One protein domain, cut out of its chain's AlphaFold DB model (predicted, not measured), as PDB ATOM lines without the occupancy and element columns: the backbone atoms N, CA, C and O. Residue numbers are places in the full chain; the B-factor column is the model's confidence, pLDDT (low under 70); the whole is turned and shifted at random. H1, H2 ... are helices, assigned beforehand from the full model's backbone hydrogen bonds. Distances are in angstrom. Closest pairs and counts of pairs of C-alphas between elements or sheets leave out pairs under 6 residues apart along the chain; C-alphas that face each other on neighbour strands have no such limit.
ATOM      1  N   ALA A 102      15.078  -6.170  -4.401       92.69
ATOM      2  CA  ALA A 102      13.908  -5.758  -3.630       92.69
ATOM      3  C   ALA A 102      13.914  -6.358  -2.215       92.69
ATOM      4  O   ALA A 102      13.674  -5.645  -1.244       92.69
ATOM      5  N   ILE A 103      14.263  -7.643  -2.087       90.44
ATOM      6  CA  ILE A 103      14.390  -8.324  -0.791       90.44
ATOM      7  C   ILE A 103      15.477  -7.664   0.072       90.44
ATOM      8  O   ILE A 103      15.248  -7.381   1.246       90.44
ATOM      9  N   GLN A 104      16.642  -7.355  -0.509       90.94
ATOM     10  CA  GLN A 104      17.757  -6.713   0.203       90.94
ATOM     11  C   GLN A 104      17.442  -5.291   0.686       90.94
ATOM     12  O   GLN A 104      17.994  -4.845   1.689       90.94
ATOM     13  N   GLN A 105      16.552  -4.578  -0.006       91.94
ATOM     14  CA  GLN A 105      16.093  -3.241   0.389       91.94
ATOM     15  C   GLN A 105      15.083  -3.264   1.549       91.94
ATOM     16  O   GLN A 105      14.767  -2.210   2.101       91.94
ATOM     17  N   GLY A 106      14.593  -4.445   1.931       88.75
ATOM     18  CA  GLY A 106      13.740  -4.653   3.095       88.75
ATOM     19  C   GLY A 106      12.248  -4.835   2.777       88.75
ATOM     20  O   GLY A 106      11.836  -4.791   1.614       88.75
ATOM     21  N   PRO A 107      11.415  -5.025   3.819       88.12
ATOM     22  CA  PRO A 107      10.042  -5.523   3.679       88.12
ATOM     23  C   PRO A 107       9.143  -4.671   2.778       88.12
ATOM     24  O   PRO A 107       8.402  -5.213   1.965       88.12
ATOM     25  N   GLN A 108       9.246  -3.340   2.853       88.62
ATOM     26  CA  GLN A 108       8.434  -2.452   2.014       88.62
ATOM     27  C   GLN A 108       8.770  -2.590   0.522       88.62
ATOM     28  O   GLN A 108       7.873  -2.588  -0.320       88.62
ATOM     29  N   SER A 109      10.060  -2.702   0.177       91.69
ATOM     30  CA  SER A 109      10.472  -2.897  -1.219       91.69
ATOM     31  C   SER A 109      10.068  -4.285  -1.712       91.69
ATOM     32  O   SER A 109       9.588  -4.415  -2.839       91.69
ATOM     33  N   ALA A 110      10.167  -5.303  -0.850       88.75
ATOM     34  CA  ALA A 110       9.668  -6.641  -1.141       88.75
ATOM     35  C   ALA A 110       8.154  -6.640  -1.425       88.75
ATOM     36  O   ALA A 110       7.748  -7.137  -2.472       88.75
ATOM     37  N   ALA A 111       7.338  -5.999  -0.581       87.06
ATOM     38  CA  ALA A 111       5.891  -5.865  -0.786       87.06
ATOM     39  C   ALA A 111       5.556  -5.141  -2.104       87.06
ATOM     40  O   ALA A 111       4.770  -5.631  -2.912       87.06
ATOM     41  N   ASN A 112       6.241  -4.032  -2.399       90.19
ATOM     42  CA  ASN A 112       6.063  -3.293  -3.657       90.19
ATOM     43  C   ASN A 112       6.478  -4.097  -4.907       90.19
ATOM     44  O   ASN A 112       6.117  -3.732  -6.027       90.19
ATOM     45  N   ASN A 113       7.252  -5.173  -4.739       91.62
ATOM     46  CA  ASN A 113       7.695  -6.066  -5.809       91.62
ATOM     47  C   ASN A 113       7.172  -7.503  -5.622       91.62
ATOM     48  O   ASN A 113       7.736  -8.433  -6.209       91.62
ATOM     49  N   ALA A 114       6.083  -7.687  -4.860       86.12
ATOM     50  CA  ALA A 114       5.541  -8.993  -4.488       86.12
ATOM     51  C   ALA A 114       5.373  -9.918  -5.697       86.12
ATOM     52  O   ALA A 114       5.902 -11.026  -5.708       86.12
ATOM     53  N   GLY A 115       4.739  -9.436  -6.771       85.88
ATOM     54  CA  GLY A 115       4.522 -10.232  -7.982       85.88
ATOM     55  C   GLY A 115       5.813 -10.729  -8.646       85.88
ATOM     56  O   GLY A 115       5.862 -11.860  -9.126       85.88
ATOM     57  N   THR A 116       6.891  -9.935  -8.627       90.62
ATOM     58  CA  THR A 116       8.194 -10.359  -9.178       90.62
ATOM     59  C   THR A 116       8.820 -11.449  -8.309       90.62
ATOM     60  O   THR A 116       9.285 -12.464  -8.825       90.62
ATOM     61  N   ILE A 117       8.791 -11.265  -6.986       89.88
ATOM     62  CA  ILE A 117       9.343 -12.224  -6.022       89.88
ATOM     63  C   ILE A 117       8.567 -13.543  -6.073       89.88
ATOM     64  O   ILE A 117       9.175 -14.599  -6.222       89.88
ATOM     65  N   LEU A 118       7.235 -13.486  -6.028       87.38
ATOM     66  CA  LEU A 118       6.367 -14.662  -6.097       87.38
ATOM     67  C   LEU A 118       6.575 -15.439  -7.399       87.38
ATOM     68  O   LEU A 118       6.671 -16.661  -7.367       87.38
ATOM     69  N   THR A 119       6.735 -14.756  -8.535       89.12
ATOM     70  CA  THR A 119       7.030 -15.421  -9.817       89.12
ATOM     71  C   THR A 119       8.378 -16.157  -9.780       89.12
ATOM     72  O   THR A 119       8.488 -17.282 -10.274       89.12
ATOM     73  N   CYS A 120       9.404 -15.578  -9.146       92.62
ATOM     74  CA  CYS A 120      10.699 -16.241  -8.953       92.62
ATOM     75  C   CYS A 120      10.599 -17.456  -8.013       92.62
ATOM     76  O   CYS A 120      11.168 -18.507  -8.296       92.62
ATOM     77  N   LEU A 121       9.851 -17.341  -6.910       88.75
ATOM     78  CA  LEU A 121       9.640 -18.448  -5.970       88.75
ATOM     79  C   LEU A 121       8.841 -19.591  -6.612       88.75
ATOM     80  O   LEU A 121       9.235 -20.751  -6.496       88.75
ATOM     81  N   ASN A 122       7.765 -19.269  -7.335       87.75
ATOM     82  CA  ASN A 122       6.926 -20.249  -8.024       87.75
ATOM     83  C   ASN A 122       7.719 -20.991  -9.101       87.75
ATOM     84  O   ASN A 122       7.772 -22.218  -9.082       87.75
ATOM     85  N   SER A 123       8.436 -20.262  -9.962       91.88
ATOM     86  CA  SER A 123       9.292 -20.887 -10.976       91.88
ATOM     87  C   SER A 123      10.374 -21.783 -10.365       91.88
ATOM     88  O   SER A 123      10.633 -22.875 -10.874       91.88
ATOM     89  N   ALA A 124      10.998 -21.375  -9.256       91.44
ATOM     90  CA  ALA A 124      11.975 -22.212  -8.569       91.44
ATOM     91  C   ALA A 124      11.335 -23.477  -7.971       91.44
ATOM     92  O   ALA A 124      11.904 -24.567  -8.080       91.44
ATOM     93  N   ALA A 125      10.135 -23.361  -7.395       88.19
ATOM     94  CA  ALA A 125       9.370 -24.499  -6.898       88.19
ATOM     95  C   ALA A 125       8.999 -25.475  -8.029       88.19
ATOM     96  O   ALA A 125       9.143 -26.687  -7.863       88.19
ATOM     97  N   ASP A 126       8.583 -24.972  -9.190       89.94
ATOM     98  CA  ASP A 126       8.239 -25.789 -10.357       89.94
ATOM     99  C   ASP A 126       9.448 -26.530 -10.916       89.94
ATOM    100  O   ASP A 126       9.389 -27.746 -11.125       89.94
ATOM    101  N   LEU A 127      10.590 -25.849 -11.034       91.94
ATOM    102  CA  LEU A 127      11.840 -26.504 -11.400       91.94
ATOM    103  C   LEU A 127      12.233 -27.572 -10.366       91.94
ATOM    104  O   LEU A 127      12.635 -28.678 -10.732       91.94
ATOM    105  N   ALA A 128      12.077 -27.290  -9.070       90.19
ATOM    106  CA  ALA A 128      12.433 -28.232  -8.014       90.19
ATOM    107  C   ALA A 128      11.533 -29.474  -8.054       90.19
ATOM    108  O   ALA A 128      12.020 -30.597  -7.905       90.19
ATOM    109  N   ARG A 129      10.236 -29.311  -8.344       87.94
ATOM    110  CA  ARG A 129       9.306 -30.426  -8.596       87.94
ATOM    111  C   ARG A 129       9.696 -31.210  -9.843       87.94
ATOM    112  O   ARG A 129       9.735 -32.442  -9.790       87.94
ATOM    113  N   GLN A 130      10.003 -30.524 -10.945       89.56
ATOM    114  CA  GLN A 130      10.425 -31.142 -12.203       89.56
ATOM    115  C   GLN A 130      11.671 -32.016 -12.013       89.56
ATOM    116  O   GLN A 130      11.707 -33.139 -12.522       89.56
ATOM    117  N   LEU A 131      12.640 -31.545 -11.223       89.50
ATOM    118  CA  LEU A 131      13.888 -32.246 -10.902       89.50
ATOM    119  C   LEU A 131      13.787 -33.198  -9.698       89.50
ATOM    120  O   LEU A 131      14.754 -33.889  -9.387       89.50
ATOM    121  N   ARG A 132      12.632 -33.260  -9.018       87.88
ATOM    122  CA  ARG A 132      12.420 -34.025  -7.771       87.88
ATOM    123  C   ARG A 132      13.399 -33.642  -6.642       87.88
ATOM    124  O   ARG A 132      13.804 -34.489  -5.847       87.88
ATOM    125  N   ALA A 133      13.760 -32.364  -6.548       85.62
ATOM    126  CA  ALA A 133      14.679 -31.818  -5.553       85.62
ATOM    127  C   ALA A 133      13.971 -31.563  -4.205       85.62
ATOM    128  O   ALA A 133      13.622 -30.432  -3.868       85.62
ATOM    129  N   ALA A 134      13.751 -32.629  -3.429       77.62
ATOM    130  CA  ALA A 134      13.027 -32.572  -2.154       77.62
ATOM    131  C   ALA A 134      13.632 -31.586  -1.137       77.62
ATOM    132  O   ALA A 134      12.889 -30.906  -0.444       77.62
ATOM    133  N   THR A 135      14.960 -31.454  -1.074       78.56
ATOM    134  CA  THR A 135      15.630 -30.526  -0.146       78.56
ATOM    135  C   THR A 135      15.291 -29.063  -0.429       78.56
ATOM    136  O   THR A 135      15.014 -28.313   0.501       78.56
ATOM    137  N   VAL A 136      15.236 -28.672  -1.705       80.44
ATOM    138  CA  VAL A 136      14.837 -27.319  -2.124       80.44
ATOM    139  C   VAL A 136      13.357 -27.083  -1.836       80.44
ATOM    140  O   VAL A 136      12.986 -26.041  -1.309       80.44
ATOM    141  N   LEU A 137      12.507 -28.075  -2.122       74.69
ATOM    142  CA  LEU A 137      11.074 -27.985  -1.832       74.69
ATOM    143  C   LEU A 137      10.782 -27.874  -0.337       74.69
ATOM    144  O   LEU A 137       9.887 -27.126   0.033       74.69
ATOM    145  N   ASN A 138      11.523 -28.584   0.513       70.62
ATOM    146  CA  ASN A 138      11.382 -28.485   1.963       70.62
ATOM    147  C   ASN A 138      11.796 -27.091   2.455       70.62
ATOM    148  O   ASN A 138      11.040 -26.460   3.184       70.62
ATOM    149  N   GLY A 139      12.902 -26.539   1.942       67.69
ATOM    150  CA  GLY A 139      13.305 -25.157   2.239       67.69
ATOM    151  C   GLY A 139      12.280 -24.094   1.813       67.69
ATOM    152  O   GLY A 139      12.225 -23.021   2.406       67.69
ATOM    153  N   LEU A 140      11.434 -24.394   0.823       71.75
ATOM    154  CA  LEU A 140      10.321 -23.535   0.396       71.75
ATOM    155  C   LEU A 140       9.006 -23.807   1.154       71.75
ATOM    156  O   LEU A 140       8.089 -22.992   1.077       71.75
ATOM    157  N   ARG A 141       8.867 -24.951   1.840       64.31
ATOM    158  CA  ARG A 141       7.594 -25.429   2.416       64.31
ATOM    159  C   ARG A 141       7.595 -25.585   3.932       64.31
ATOM    160  O   ARG A 141       6.503 -25.629   4.487       64.31
ATOM    161  N   ASP A 142       8.726 -25.679   4.615       58.53
ATOM    162  CA  ASP A 142       8.751 -25.929   6.059       58.53
ATOM    163  C   ASP A 142       8.416 -24.653   6.854       58.53
ATOM    164  O   ASP A 142       8.819 -23.545   6.502       58.53
ATOM    165  N   THR A 143       7.617 -24.788   7.916       48.38
ATOM    166  CA  THR A 143       7.252 -23.681   8.819       48.38
ATOM    167  C   THR A 143       8.495 -23.061   9.462       48.38
ATOM    168  O   THR A 143       9.287 -23.789  10.058       48.38
ATOM    169  N   GLY A 144       8.632 -21.731   9.376       54.00
ATOM    170  CA  GLY A 144       9.773 -20.973   9.904       54.00
ATOM    171  C   GLY A 144      10.970 -20.856   8.952       54.00
ATOM    172  O   GLY A 144      12.018 -20.357   9.359       54.00
ATOM    173  N   ALA A 145      10.849 -21.325   7.704       68.69
ATOM    174  CA  ALA A 145      11.848 -21.070   6.670       68.69
ATOM    175  C   ALA A 145      11.687 -19.637   6.110       68.69
ATOM    176  O   ALA A 145      10.586 -19.290   5.672       68.69
ATOM    177  N   PRO A 146      12.754 -18.818   6.016       74.75
ATOM    178  CA  PRO A 146      12.635 -17.407   5.618       74.75
ATOM    179  C   PRO A 146      11.985 -17.161   4.248       74.75
ATOM    180  O   PRO A 146      11.305 -16.156   4.055       74.75
ATOM    181  N   LEU A 147      12.141 -18.086   3.292       78.38
ATOM    182  CA  LEU A 147      11.487 -17.996   1.977       78.38
ATOM    183  C   LEU A 147       9.976 -18.248   2.044       78.38
ATOM    184  O   LEU A 147       9.222 -17.658   1.271       78.38
ATOM    185  N   ARG A 148       9.532 -19.104   2.969       75.75
ATOM    186  CA  ARG A 148       8.113 -19.356   3.219       75.75
ATOM    187  C   ARG A 148       7.480 -18.186   3.972       75.75
ATOM    188  O   ARG A 148       6.389 -17.761   3.610       75.75
ATOM    189  N   ASP A 149       8.170 -17.643   4.970       80.50
ATOM    190  CA  ASP A 149       7.697 -16.468   5.709       80.50
ATOM    191  C   ASP A 149       7.578 -15.255   4.778       80.50
ATOM    192  O   ASP A 149       6.576 -14.545   4.813       80.50
ATOM    193  N   LEU A 150       8.543 -15.076   3.866       79.44
ATOM    194  CA  LEU A 150       8.445 -14.105   2.778       79.44
ATOM    195  C   LEU A 150       7.210 -14.347   1.907       79.44
ATOM    196  O   LEU A 150       6.485 -13.404   1.624       79.44
ATOM    197  N   TYR A 151       6.952 -15.587   1.491       79.50
ATOM    198  CA  TYR A 151       5.769 -15.914   0.692       79.50
ATOM    199  C   TYR A 151       4.466 -15.529   1.411       79.50
ATOM    200  O   TYR A 151       3.634 -14.844   0.823       79.50
ATOM    201  N   HIS A 152       4.317 -15.915   2.681       81.31
ATOM    202  CA  HIS A 152       3.134 -15.601   3.489       81.31
ATOM    203  C   HIS A 152       2.976 -14.098   3.730       81.31
ATOM    204  O   HIS A 152       1.882 -13.565   3.577       81.31
ATOM    205  N   PHE A 153       4.062 -13.387   4.028       82.19
ATOM    206  CA  PHE A 153       4.039 -11.931   4.168       82.19
ATOM    207  C   PHE A 153       3.573 -11.228   2.892       82.19
ATOM    208  O   PHE A 153       2.770 -10.307   2.956       82.19
ATOM    209  N   LEU A 154       4.028 -11.680   1.720       79.75
ATOM    210  CA  LEU A 154       3.600 -11.112   0.437       79.75
ATOM    211  C   LEU A 154       2.127 -11.407   0.098       79.75
ATOM    212  O   LEU A 154       1.606 -10.822  -0.851       79.75
ATOM    213  N   TRP A 155       1.481 -12.311   0.834       80.00
ATOM    214  CA  TRP A 155       0.053 -12.632   0.753       80.00
ATOM    215  C   TRP A 155      -0.764 -12.027   1.907       80.00
ATOM    216  O   TRP A 155      -1.929 -12.379   2.072       80.00
ATOM    217  N   ASP A 156      -0.170 -11.130   2.702       76.81
ATOM    218  CA  ASP A 156      -0.765 -10.558   3.919       76.81
ATOM    219  C   ASP A 156      -1.163 -11.624   4.969       76.81
ATOM    220  O   ASP A 156      -2.028 -11.409   5.815       76.81
ATOM    221  N   GLU A 157      -0.513 -12.793   4.940       76.56
ATOM    222  CA  GLU A 157      -0.716 -13.895   5.894       76.56
ATOM    223  C   GLU A 157       0.283 -13.853   7.068       76.56
ATOM    224  O   GLU A 157       0.219 -14.686   7.975       76.56
ATOM    225  N   ALA A 158       1.215 -12.894   7.062       71.12
ATOM    226  CA  ALA A 158       2.177 -12.652   8.134       71.12
ATOM    227  C   ALA A 158       2.473 -11.150   8.291       71.12
ATOM    228  O   ALA A 158       2.627 -10.443   7.301       71.12
ATOM    229  N   ASP A 159       2.627 -10.683   9.535       68.06
ATOM    230  CA  ASP A 159       2.840  -9.257   9.852       68.06
ATOM    231  C   ASP A 159       4.307  -8.798   9.715       68.06
ATOM    232  O   ASP A 159       4.599  -7.601   9.665       68.06
ATOM    233  N   ALA A 160       5.257  -9.738   9.698       70.56
ATOM    234  CA  ALA A 160       6.688  -9.455   9.632       70.56
ATOM    235  C   ALA A 160       7.467 -10.624   9.016       70.56
ATOM    236  O   ALA A 160       7.037 -11.775   9.089       70.56
ATOM    237  N   ILE A 161       8.648 -10.324   8.467       77.88
ATOM    238  CA  ILE A 161       9.583 -11.316   7.918       77.88
ATOM    239  C   ILE A 161      10.973 -11.153   8.521       77.88
ATOM    240  O   ILE A 161      11.425 -10.037   8.785       77.88
ATOM    241  N   ALA A 162      11.670 -12.272   8.702       71.69
ATOM    242  CA  ALA A 162      13.104 -12.272   8.965       71.69
ATOM    243  C   ALA A 162      13.893 -11.859   7.699       71.69
ATOM    244  O   ALA A 162      13.362 -11.945   6.589       71.69
ATOM    245  N   PRO A 163      15.162 -11.422   7.824       70.56
ATOM    246  CA  PRO A 163      16.044 -11.250   6.673       70.56
ATOM    247  C   PRO A 163      16.129 -12.535   5.841       70.56
ATOM    248  O   PRO A 163      16.375 -13.607   6.385       70.56
ATOM    249  N   VAL A 164      15.948 -12.419   4.525       77.75
ATOM    250  CA  VAL A 164      15.849 -13.573   3.616       77.75
ATOM    251  C   VAL A 164      17.155 -13.735   2.841       77.75
ATOM    252  O   VAL A 164      17.303 -13.259   1.713       77.75
ATOM    253  N   THR A 165      18.140 -14.374   3.463       74.50
ATOM    254  CA  THR A 165      19.466 -14.610   2.859       74.50
ATOM    255  C   THR A 165      19.468 -15.765   1.853       74.50
ATOM    256  O   THR A 165      20.240 -15.774   0.894       74.50
ATOM    257  N   GLU A 166      18.537 -16.697   2.014       82.50
ATOM    258  CA  GLU A 166      18.392 -17.946   1.270       82.50
ATOM    259  C   GLU A 166      17.925 -17.719  -0.176       82.50
ATOM    260  O   GLU A 166      18.078 -18.594  -1.029       82.50
ATOM    261  N   PHE A 167      17.397 -16.534  -0.504       86.31
ATOM    262  CA  PHE A 167      16.993 -16.215  -1.877       86.31
ATOM    263  C   PHE A 167      18.191 -16.232  -2.841       86.31
ATOM    264  O   PHE A 167      18.065 -16.641  -4.000       86.31
ATOM    265  N   GLY A 168      19.380 -15.848  -2.360       88.25
ATOM    266  CA  GLY A 168      20.622 -15.955  -3.126       88.25
ATOM    267  C   GLY A 168      21.010 -17.409  -3.411       88.25
ATOM    268  O   GLY A 168      21.394 -17.735  -4.534       88.25
ATOM    269  N   GLU A 169      20.843 -18.299  -2.430       89.19
ATOM    270  CA  GLU A 169      21.112 -19.736  -2.580       89.19
ATOM    271  C   GLU A 169      20.137 -20.391  -3.560       89.19
ATOM    272  O   GLU A 169      20.553 -21.142  -4.443       89.19
ATOM    273  N   LEU A 170      18.849 -20.038  -3.473       89.94
ATOM    274  CA  LEU A 170      17.824 -20.464  -4.425       89.94
ATOM    275  C   LEU A 170      18.172 -20.021  -5.852       89.94
ATOM    276  O   LEU A 170      18.092 -20.812  -6.792       89.94
ATOM    277  N   THR A 171      18.609 -18.769  -6.008       91.69
ATOM    278  CA  THR A 171      19.025 -18.203  -7.297       91.69
ATOM    279  C   THR A 171      20.239 -18.945  -7.864       91.69
ATOM    280  O   THR A 171      20.262 -19.293  -9.049       91.69
ATOM    281  N   ALA A 172      21.241 -19.236  -7.029       91.69
ATOM    282  CA  ALA A 172      22.425 -19.995  -7.426       91.69
ATOM    283  C   ALA A 172      22.068 -21.435  -7.829       91.69
ATOM    284  O   ALA A 172      22.529 -21.921  -8.865       91.69
ATOM    285  N   TRP A 173      21.196 -22.095  -7.061       93.00
ATOM    286  CA  TRP A 173      20.682 -23.424  -7.381       93.00
ATOM    287  C   TRP A 173      19.924 -23.435  -8.714       93.00
ATOM    288  O   TRP A 173      20.190 -24.299  -9.553       93.00
ATOM    289  N   PHE A 174      19.033 -22.470  -8.959       94.88
ATOM    290  CA  PHE A 174      18.315 -22.374 -10.232       94.88
ATOM    291  C   PHE A 174      19.317 -22.202 -11.380       94.88
ATOM    292  O   PHE A 174      19.294 -22.957 -12.352       94.88
ATOM    293  N   THR A 175      20.259 -21.267 -11.232       94.50
ATOM    294  CA  THR A 175      21.282 -20.966 -12.245       94.50
ATOM    295  C   THR A 175      22.124 -22.198 -12.599       94.50
ATOM    296  O   THR A 175      22.412 -22.437 -13.773       94.50
ATOM    297  N   ALA A 176      22.473 -23.030 -11.613       93.94
ATOM    298  CA  ALA A 176      23.215 -24.276 -11.824       93.94
ATOM    299  C   ALA A 176      22.432 -25.332 -12.635       93.94
ATOM    300  O   ALA A 176      23.035 -26.240 -13.225       93.94
ATOM    301  N   ASN A 177      21.104 -25.205 -12.693       94.56
ATOM    302  CA  ASN A 177      20.186 -26.068 -13.437       94.56
ATOM    303  C   ASN A 177      19.773 -25.496 -14.803       94.56
ATOM    304  O   ASN A 177      18.889 -26.049 -15.457       94.56
ATOM    305  N   LEU A 178      20.442 -24.441 -15.266       94.06
ATOM    306  CA  LEU A 178      20.377 -23.982 -16.650       94.06
ATOM    307  C   LEU A 178      21.410 -24.735 -17.502       94.06
ATOM    308  O   LEU A 178      22.492 -25.084 -17.016       94.06
TER     309      LEU A 178
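This is residues 102 to 178 of the 181 residues of an uncharacterized protein of Actinoplanes lutulentus (UniProt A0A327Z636). A long helix, H2, runs along one side of a small helical domain, and the chain then folds back beside it through two short helices, first H3 and then H4, while H5 slants past on a third side. The short helix H1 stands about perpendicular to H2 near its first residues, and a long loop, residues 154 to 165, leads from H4 to H5. The printed part has 77 residues with five named helices, in the order H1, H2, H3, H4, H5, and no named strand; the class is all helix. It is compact, with a radius of gyration of the C-alphas of 11.9 A, and spans 32 by 23 by 18 A.

H2, residues 114 to 130, is the longest helix. H3, residues 134 to 141, touches it with H2's residues 125 to 129 alone; their closest C-alphas, those of Ala 128 and Leu 137, are 6.3 A apart. The two run opposite ways at a shallow tilt of 28 degrees and form a helical hairpin. H5, residues 166 to 176, only just touches H2, with 3 pairs of C-alphas within 8 A, against residues 124 to 127 of H2 alone. The closest C-alphas, those of Ala 124 and Phe 174, are 6.6 A apart, and the helices run the same way at a steep tilt of 51 degrees. H4, residues 146 to 153, touches H3 only at the corner by their link, with the C-alphas of Leu 140 and Arg 148 closest at 5.5 A. H4 and H5 only just touch, with 3 pairs within 8 A; the closest C-alphas are those of Leu 147 and Glu 166, 6.9 A apart. H1, residues 107 to 112, is close to H2 but not clearly touching: the closest C-alphas, those of Ala 110 and Ile 117, are 7.4 A apart, and the lines are about perpendicular at 87 degrees. H1 and H4 are near each other, while H1 is apart from H3 and from H5. In H1, H2, H3, H4 and H5 every O i to N i+4 pair is within hydrogen-bond range.

H2 measures 24.0 A from C-alpha 114 at (5.541, -8.993, -4.488) to C-alpha 130 at (10.425, -31.142, -12.203). H5 measures 15.3 A and ends at C-alpha 176, at (23.215, -24.276, -11.824). H1, the first helix, begins at C-alpha 107, at (10.042, -5.523, 3.679).

The two C-alphas farthest apart, those of Asp 159 and Leu 178, are 35.0 A apart. The printed part has no cut. The link from H4 to H5 is long, at 12 residues, and the other three links are tight. The mean pLDDT of the printed part is 83.0; residue 139, residues 141 to 145 and residue 159 are under 70.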